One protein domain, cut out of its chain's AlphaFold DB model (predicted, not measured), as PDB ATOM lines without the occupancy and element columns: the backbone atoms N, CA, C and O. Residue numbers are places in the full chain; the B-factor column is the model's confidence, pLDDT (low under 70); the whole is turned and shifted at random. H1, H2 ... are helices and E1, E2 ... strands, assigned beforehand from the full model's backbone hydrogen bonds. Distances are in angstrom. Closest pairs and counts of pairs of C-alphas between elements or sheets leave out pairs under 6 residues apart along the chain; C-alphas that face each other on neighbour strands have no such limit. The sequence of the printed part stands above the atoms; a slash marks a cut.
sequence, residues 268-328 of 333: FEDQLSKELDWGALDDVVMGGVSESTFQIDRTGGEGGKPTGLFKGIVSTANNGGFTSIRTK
ATOM      1  N   PHE A 268     -22.300  14.562  18.582       80.19
ATOM      2  CA  PHE A 268     -21.938  13.494  17.657       80.19
ATOM      3  C   PHE A 268     -20.542  13.778  17.114       80.19
ATOM      4  O   PHE A 268     -20.299  14.862  16.583       80.19
ATOM      5  N   GLU A 269     -19.642  12.817  17.256       78.75
ATOM      6  CA  GLU A 269     -18.278  12.867  16.738       78.75
ATOM      7  C   GLU A 269     -17.975  11.517  16.086       78.75
ATOM      8  O   GLU A 269     -17.917  10.491  16.761       78.75
ATOM      9  N   ASP A 270     -17.859  11.505  14.759       78.88
ATOM     10  CA  ASP A 270     -17.724  10.293  13.944       78.88
ATOM     11  C   ASP A 270     -18.790   9.223  14.272       78.88
ATOM     12  O   ASP A 270     -19.969   9.406  13.969       78.88
ATOM     13  N   GLN A 271     -18.388   8.103  14.887       73.19
ATOM     14  CA  GLN A 271     -19.278   7.016  15.323       73.19
ATOM     15  C   GLN A 271     -19.739   7.150  16.784       73.19
ATOM     16  O   GLN A 271     -20.572   6.369  17.244       73.19
ATOM     17  N   LEU A 272     -19.201   8.112  17.534       75.12
ATOM     18  CA  LEU A 272     -19.544   8.346  18.931       75.12
ATOM     19  C   LEU A 272     -20.721   9.316  19.012       75.12
ATOM     20  O   LEU A 272     -20.650  10.457  18.557       75.12
ATOM     21  N   SER A 273     -21.800   8.880  19.654       80.06
ATOM     22  CA  SER A 273     -22.884   9.757  20.079       80.06
ATOM     23  C   SER A 273     -22.928   9.804  21.598       80.06
ATOM     24  O   SER A 273     -22.851   8.786  22.290       80.06
ATOM     25  N   LYS A 274     -23.043  11.013  22.139       81.25
ATOM     26  CA  LYS A 274     -23.352  11.213  23.549       81.25
ATOM     27  C   LYS A 274     -24.533  12.147  23.655       81.25
ATOM     28  O   LYS A 274     -24.408  13.367  23.562       81.25
ATOM     29  N   GLU A 275     -25.693  11.545  23.835       79.44
ATOM     30  CA  GLU A 275     -26.933  12.268  24.040       79.44
ATOM     31  C   GLU A 275     -27.085  12.572  25.537       79.44
ATOM     32  O   GLU A 275     -26.733  11.767  26.402       79.44
ATOM     33  N   LEU A 276     -27.551  13.779  25.842       82.94
ATOM     34  CA  LEU A 276     -27.934  14.165  27.193       82.94
ATOM     35  C   LEU A 276     -29.453  14.283  27.246       82.94
ATOM     36  O   LEU A 276     -30.084  14.648  26.256       82.94
ATOM     37  N   ASP A 277     -30.025  14.039  28.420       84.81
ATOM     38  CA  ASP A 277     -31.452  14.248  28.637       84.81
ATOM     39  C   ASP A 277     -31.720  15.758  28.672       84.81
ATOM     40  O   ASP A 277     -31.365  16.441  29.640       84.81
ATOM     41  N   TRP A 278     -32.308  16.288  27.602       86.75
ATOM     42  CA  TRP A 278     -32.749  17.677  27.492       86.75
ATOM     43  C   TRP A 278     -34.251  17.768  27.724       86.75
ATOM     44  O   TRP A 278     -35.019  16.959  27.207       86.75
ATOM     45  N   GLY A 279     -34.676  18.773  28.480       87.62
ATOM     46  CA  GLY A 279     -36.085  19.096  28.668       87.62
ATOM     47  C   GLY A 279     -36.334  20.583  28.496       87.62
ATOM     48  O   GLY A 279     -35.445  21.401  28.743       87.62
ATOM     49  N   ALA A 280     -37.551  20.920  28.080       90.69
ATOM     50  CA  ALA A 280     -38.017  22.295  28.021       90.69
ATOM     51  C   ALA A 280     -38.204  22.871  29.434       90.69
ATOM     52  O   ALA A 280     -38.649  22.181  30.354       90.69
ATOM     53  N   LEU A 281     -37.854  24.141  29.596       90.44
ATOM     54  CA  LEU A 281     -38.046  24.936  30.801       90.44
ATOM     55  C   LEU A 281     -38.603  26.297  30.387       90.44
ATOM     56  O   LEU A 281     -37.856  27.225  30.082       90.44
ATOM     57  N   ASP A 282     -39.926  26.383  30.384       91.31
ATOM     58  CA  ASP A 282     -40.668  27.564  29.954       91.31
ATOM     59  C   ASP A 282     -41.248  28.330  31.157       91.31
ATOM     60  O   ASP A 282     -41.157  27.899  32.311       91.31
ATOM     61  N   ASP A 283     -41.883  29.466  30.888       86.81
ATOM     62  CA  ASP A 283     -42.492  30.382  31.868       86.81
ATOM     63  C   ASP A 283     -43.719  29.846  32.647       86.81
ATOM     64  O   ASP A 283     -44.370  30.591  33.385       86.81
ATOM     65  N   VAL A 284     -43.999  28.542  32.567       83.88
ATOM     66  CA  VAL A 284     -45.134  27.857  33.219       83.88
ATOM     67  C   VAL A 284     -45.192  28.119  34.723       83.88
ATOM     68  O   VAL A 284     -46.274  28.235  35.292       83.88
ATOM     69  N   VAL A 285     -44.032  28.226  35.381       74.12
ATOM     70  CA  VAL A 285     -43.929  28.466  36.833       74.12
ATOM     71  C   VAL A 285     -44.568  29.799  37.235       74.12
ATOM     72  O   VAL A 285     -45.127  29.902  38.322       74.12
ATOM     73  N   MET A 286     -44.531  30.796  36.350       74.81
ATOM     74  CA  MET A 286     -45.104  32.126  36.583       74.81
ATOM     75  C   MET A 286     -46.543  32.251  36.056       74.81
ATOM     76  O   MET A 286     -47.094  33.349  36.042       74.81
ATOM     77  N   GLY A 287     -47.153  31.144  35.616       77.69
ATOM     78  CA  GLY A 287     -48.478  31.133  34.990       77.69
ATOM     79  C   GLY A 287     -48.461  31.333  33.474       77.69
ATOM     80  O   GLY A 287     -49.529  31.341  32.857       77.69
ATOM     81  N   GLY A 288     -47.275  31.472  32.877       86.38
ATOM     82  CA  GLY A 288     -47.100  31.697  31.449       86.38
ATOM     83  C   GLY A 288     -47.538  30.510  30.588       86.38
ATOM     84  O   GLY A 288     -47.668  29.367  31.046       86.38
ATOM     85  N   VAL A 289     -47.794  30.810  29.316       90.19
ATOM     86  CA  VAL A 289     -48.286  29.854  28.311       90.19
ATOM     87  C   VAL A 289     -47.288  29.633  27.178       90.19
ATOM     88  O   VAL A 289     -47.650  29.065  26.150       90.19
ATOM     89  N   SER A 290     -46.028  30.044  27.352       92.25
ATOM     90  CA  SER A 290     -44.988  29.691  26.388       92.25
ATOM     91  C   SER A 290     -44.738  28.187  26.432       92.25
ATOM     92  O   SER A 290     -44.882  27.552  27.477       92.25
ATOM     93  N   GLU A 291     -44.406  27.600  25.290       92.00
ATOM     94  CA  GLU A 291     -44.178  26.166  25.147       92.00
ATOM     95  C   GLU A 291     -43.016  25.923  24.201       92.00
ATOM     96  O   GLU A 291     -42.973  26.484  23.106       92.00
ATOM     97  N   SER A 292     -42.092  25.053  24.588       94.31
ATOM     98  CA  SER A 292     -41.001  24.646  23.721       94.31
ATOM     99  C   SER A 292     -40.679  23.160  23.787       94.31
ATOM    100  O   SER A 292     -41.146  22.402  24.636       94.31
ATOM    101  N   THR A 293     -39.882  22.713  22.822       92.44
ATOM    102  CA  THR A 293     -39.372  21.352  22.733       92.44
ATOM    103  C   THR A 293     -37.949  21.357  22.191       92.44
ATOM    104  O   THR A 293     -37.565  22.233  21.410       92.44
ATOM    105  N   PHE A 294     -37.178  20.352  22.596       91.44
ATOM    106  CA  PHE A 294     -35.853  20.076  22.064       91.44
ATOM    107  C   PHE A 294     -35.803  18.657  21.529       91.44
ATOM    108  O   PHE A 294     -36.174  17.714  22.227       91.44
ATOM    109  N   GLN A 295     -35.333  18.508  20.300       88.88
ATOM    110  CA  GLN A 295     -35.135  17.213  19.665       88.88
ATOM    111  C   GLN A 295     -33.810  17.222  18.923       88.88
ATOM    112  O   GLN A 295     -33.379  18.258  18.430       88.88
ATOM    113  N   ILE A 296     -33.168  16.066  18.826       87.44
ATOM    114  CA  ILE A 296     -31.989  15.910  17.984       87.44
ATOM    115  C   ILE A 296     -32.455  15.375  16.632       87.44
ATOM    116  O   ILE A 296     -32.966  14.259  16.546       87.44
ATOM    117  N   ASP A 297     -32.265  16.163  15.579       87.75
ATOM    118  CA  ASP A 297     -32.424  15.717  14.199       87.75
ATOM    119  C   ASP A 297     -31.062  15.236  13.692       87.75
ATOM    120  O   ASP A 297     -30.118  16.013  13.593       87.75
ATOM    121  N   ARG A 298     -30.937  13.946  13.375       85.88
ATOM    122  CA  ARG A 298     -29.651  13.340  12.987       85.88
ATOM    123  C   ARG A 298     -29.176  13.731  11.588       85.88
ATOM    124  O   ARG A 298     -28.013  13.499  11.279       85.88
ATOM    125  N   THR A 299     -30.044  14.309  10.764       87.69
ATOM    126  CA  THR A 299     -29.759  14.588   9.347       87.69
ATOM    127  C   THR A 299     -30.043  16.029   8.932       87.69
ATOM    128  O   THR A 299     -29.658  16.433   7.838       87.69
ATOM    129  N   GLY A 300     -30.713  16.810   9.778       84.44
ATOM    130  CA  GLY A 300     -31.175  18.162   9.449       84.44
ATOM    131  C   GLY A 300     -30.124  19.272   9.527       84.44
ATOM    132  O   GLY A 300     -30.450  20.425   9.249       84.44
ATOM    133  N   GLY A 301     -28.889  18.980   9.941       84.00
ATOM    134  CA  GLY A 301     -27.814  19.965  10.055       84.00
ATOM    135  C   GLY A 301     -27.084  20.246   8.740       84.00
ATOM    136  O   GLY A 301     -27.259  19.565   7.727       84.00
ATOM    137  N   GLU A 302     -26.209  21.253   8.763       83.94
ATOM    138  CA  GLU A 302     -25.351  21.572   7.619       83.94
ATOM    139  C   GLU A 302     -24.515  20.355   7.194       83.94
ATOM    140  O   GLU A 302     -23.866  19.695   8.010       83.94
ATOM    141  N   GLY A 303     -24.545  20.042   5.896       83.62
ATOM    142  CA  GLY A 303     -23.843  18.882   5.345       83.62
ATOM    143  C   GLY A 303     -24.427  17.527   5.765       83.62
ATOM    144  O   GLY A 303     -23.701  16.538   5.731       83.62
ATOM    145  N   GLY A 304     -25.701  17.471   6.177       83.94
ATOM    146  CA  GLY A 304     -26.373  16.229   6.580       83.94
ATOM    147  C   GLY A 304     -25.969  15.723   7.966       83.94
ATOM    148  O   GLY A 304     -26.197  14.558   8.285       83.94
ATOM    149  N   LYS A 305     -25.331  16.574   8.777       84.06
ATOM    150  CA  LYS A 305     -24.871  16.232  10.127       84.06
ATOM    151  C   LYS A 305     -26.005  16.336  11.158       84.06
ATOM    152  O   LYS A 305     -26.971  17.068  10.930       84.06
ATOM    153  N   PRO A 306     -25.876  15.676  12.322       85.88
ATOM    154  CA  PRO A 306     -26.814  15.854  13.422       85.88
ATOM    155  C   PRO A 306     -26.888  17.303  13.919       85.88
ATOM    156  O   PRO A 306     -25.867  17.978  14.048       85.88
ATOM    157  N   THR A 307     -28.092  17.767  14.244       88.12
ATOM    158  CA  THR A 307     -28.378  19.105  14.765       88.12
ATOM    159  C   THR A 307     -29.403  19.057  15.899       88.12
ATOM    160  O   THR A 307     -30.300  18.213  15.927       88.12
ATOM    161  N   GLY A 308     -29.272  19.970  16.858       88.25
ATOM    162  CA  GLY A 308     -30.266  20.173  17.908       88.25
ATOM    163  C   GLY A 308     -31.355  21.129  17.431       88.25
ATOM    164  O   GLY A 308     -31.077  22.290  17.144       88.25
ATOM    165  N   LEU A 309     -32.598  20.663  17.378       90.00
ATOM    166  CA  LEU A 309     -33.766  21.460  17.031       90.00
ATOM    167  C   LEU A 309     -34.477  21.928  18.302       90.00
ATOM    168  O   LEU A 309     -35.228  21.176  18.925       90.00
ATOM    169  N   PHE A 310     -34.265  23.195  18.653       93.81
ATOM    170  CA  PHE A 310     -35.048  23.902  19.662       93.81
ATOM    171  C   PHE A 310     -36.156  24.706  18.976       93.81
ATOM    172  O   PHE A 310     -35.869  25.583  18.161       93.81
ATOM    173  N   LYS A 311     -37.423  24.403  19.271       93.88
ATOM    174  CA  LYS A 311     -38.576  25.103  18.684       93.88
ATOM    175  C   LYS A 311     -39.723  25.220  19.677       93.88
ATOM    176  O   LYS A 311     -39.854  24.391  20.572       93.88
ATOM    177  N   GLY A 312     -40.568  26.225  19.495       91.81
ATOM    178  CA  GLY A 312     -41.673  26.491  20.405       91.81
ATOM    179  C   GLY A 312     -42.451  27.750  20.048       91.81
ATOM    180  O   GLY A 312     -42.165  28.405  19.046       91.81
ATOM    181  N   ILE A 313     -43.416  28.082  20.897       92.25
ATOM    182  CA  ILE A 313     -44.207  29.307  20.864       92.25
ATOM    183  C   ILE A 313     -43.866  30.105  22.123       92.25
ATOM    184  O   ILE A 313     -43.978  29.598  23.237       92.25
ATOM    185  N   VAL A 314     -43.458  31.360  21.941       92.88
ATOM    186  CA  VAL A 314     -43.247  32.313  23.039       92.88
ATOM    187  C   VAL A 314     -44.451  33.245  23.091       92.88
ATOM    188  O   VAL A 314     -44.839  33.802  22.065       92.88
ATOM    189  N   SER A 315     -45.040  33.417  24.272       89.31
ATOM    190  CA  SER A 315     -46.222  34.257  24.476       89.31
ATOM    191  C   SER A 315     -45.995  35.247  25.605       89.31
ATOM    192  O   SER A 315     -45.456  34.876  26.640       89.31
ATOM    193  N   THR A 316     -46.459  36.486  25.429       89.19
ATOM    194  CA  THR A 316     -46.469  37.501  26.493       89.19
ATOM    195  C   THR A 316     -47.695  37.414  27.413       89.19
ATOM    196  O   THR A 316     -47.837  38.192  28.358       89.19
ATOM    197  N   ALA A 317     -48.614  36.482  27.141       86.56
ATOM    198  CA  ALA A 317     -49.812  36.282  27.948       86.56
ATOM    199  C   ALA A 317     -49.477  35.704  29.333       86.56
ATOM    200  O   ALA A 317     -48.478  35.007  29.509       86.56
ATOM    201  N   ASN A 318     -50.336  35.976  30.323       85.12
ATOM    202  CA  ASN A 318     -50.187  35.515  31.711       85.12
ATOM    203  C   ASN A 318     -48.835  35.856  32.364       85.12
ATOM    204  O   ASN A 318     -48.300  35.065  33.137       85.12
ATOM    205  N   ASN A 319     -48.285  37.040  32.072       78.44
ATOM    206  CA  ASN A 319     -46.944  37.455  32.510       78.44
ATOM    207  C   ASN A 319     -45.810  36.551  31.977       78.44
ATOM    208  O   ASN A 319     -44.698  36.589  32.505       78.44
ATOM    209  N   GLY A 320     -46.098  35.731  30.961       75.31
ATOM    210  CA  GLY A 320     -45.132  34.899  30.253       75.31
ATOM    211  C   GLY A 320     -44.304  35.694  29.248       75.31
ATOM    212  O   GLY A 320     -44.569  36.864  28.993       75.31
ATOM    213  N   GLY A 321     -43.272  35.067  28.695       83.56
ATOM    214  CA  GLY A 321     -42.412  35.643  27.664       83.56
ATOM    215  C   GLY A 321     -41.088  34.912  27.469       83.56
ATOM    216  O   GLY A 321     -40.139  35.524  26.979       83.56
ATOM    217  N   PHE A 322     -40.974  33.642  27.879       90.19
ATOM    218  CA  PHE A 322     -39.702  32.922  27.807       90.19
ATOM    219  C   PHE A 322     -39.852  31.413  27.605       90.19
ATOM    220  O   PHE A 322     -40.710  30.762  28.205       90.19
ATOM    221  N   THR A 323     -38.933  30.865  26.808       92.81
ATOM    222  CA  THR A 323     -38.703  29.433  26.632       92.81
ATOM    223  C   THR A 323     -37.222  29.111  26.788       92.81
ATOM    224  O   THR A 323     -36.344  29.898  26.421       92.81
ATOM    225  N   SER A 324     -36.925  27.935  27.327       92.12
ATOM    226  CA  SER A 324     -35.556  27.458  27.509       92.12
ATOM    227  C   SER A 324     -35.472  25.959  27.379       92.12
ATOM    228  O   SER A 324     -36.469  25.249  27.463       92.12
ATOM    229  N   ILE A 325     -34.246  25.469  27.275       91.19
ATOM    230  CA  ILE A 325     -33.936  24.053  27.393       91.19
ATOM    231  C   ILE A 325     -32.865  23.880  28.448       91.19
ATOM    232  O   ILE A 325     -31.922  24.665  28.556       91.19
ATOM    233  N   ARG A 326     -33.006  22.829  29.242       88.81
ATOM    234  CA  ARG A 326     -32.042  22.487  30.275       88.81
ATOM    235  C   ARG A 326     -31.754  21.003  30.215       88.81
ATOM    236  O   ARG A 326     -32.657  20.186  30.053       88.81
ATOM    237  N   THR A 327     -30.481  20.666  30.365       86.94
ATOM    238  CA  THR A 327     -30.055  19.279  30.480       86.94
ATOM    239  C   THR A 327     -29.949  18.846  31.939       86.94
ATOM    240  O   THR A 327     -29.565  19.633  32.812       86.94
ATOM    241  N   LYS A 328     -30.284  17.584  32.206       78.75
ATOM    242  CA  LYS A 328     -30.022  16.927  33.484       78.75
ATOM    243  C   LYS A 328     -28.677  16.211  33.412       78.75
ATOM    244  O   LYS A 328     -28.553  15.145  32.816       78.75
TER     245      LYS A 328
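AT A GLANCE: This is residues 268 to 328 of the 333 residues of an uncharacterized protein of Gossypium barbadense (UniProt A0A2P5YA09). The long hairpin E3 and E4 makes one side of a flat, loose model; the small strand pair E2 and E5 sits beside E3, with E1 toward one end and H1 toward the other. Of 61 printed residues under half are in named elements, mostly strand, in the order E1 E2 H1 E3 E4 E5; both pairs are antiparallel. The radius of gyration of the C-alphas is 14.4 A, the spans 45 by 24 by 9 A.

IN THESE COORDINATES: Find C-alpha 291 at (-44.178, 26.166, 25.147); E3 runs from there to 297, 19.2 A. E4, residues 307 to 313, spans 19.8 A. Look next for E2, 278 to 280; E5, 325 to 327, ending at (-30.055, 19.279, 30.480); E1, 272 to 274; H1, 283 to 286.

HOW THE PARTS SIT: Within hydrogen-bond range you find N 293 and O 311 across E3 and E4, 2.8 A, and N 279 and O 326 across E2 and E5, 2.9 A. The closest C-alphas of E2 and E3, Ala 280 and Thr 293, are 5.5 A apart. E1 pairs with no named strand. H1, apart from E4, is too short for any O i to N i+4 pair.

THE WHOLE: The farthest C-alphas, Gln 271 and Asn 318, are 45.1 A apart. The printed part has no cut; E4 to E5 is a long link. No printed residue is under 70 in pLDDT.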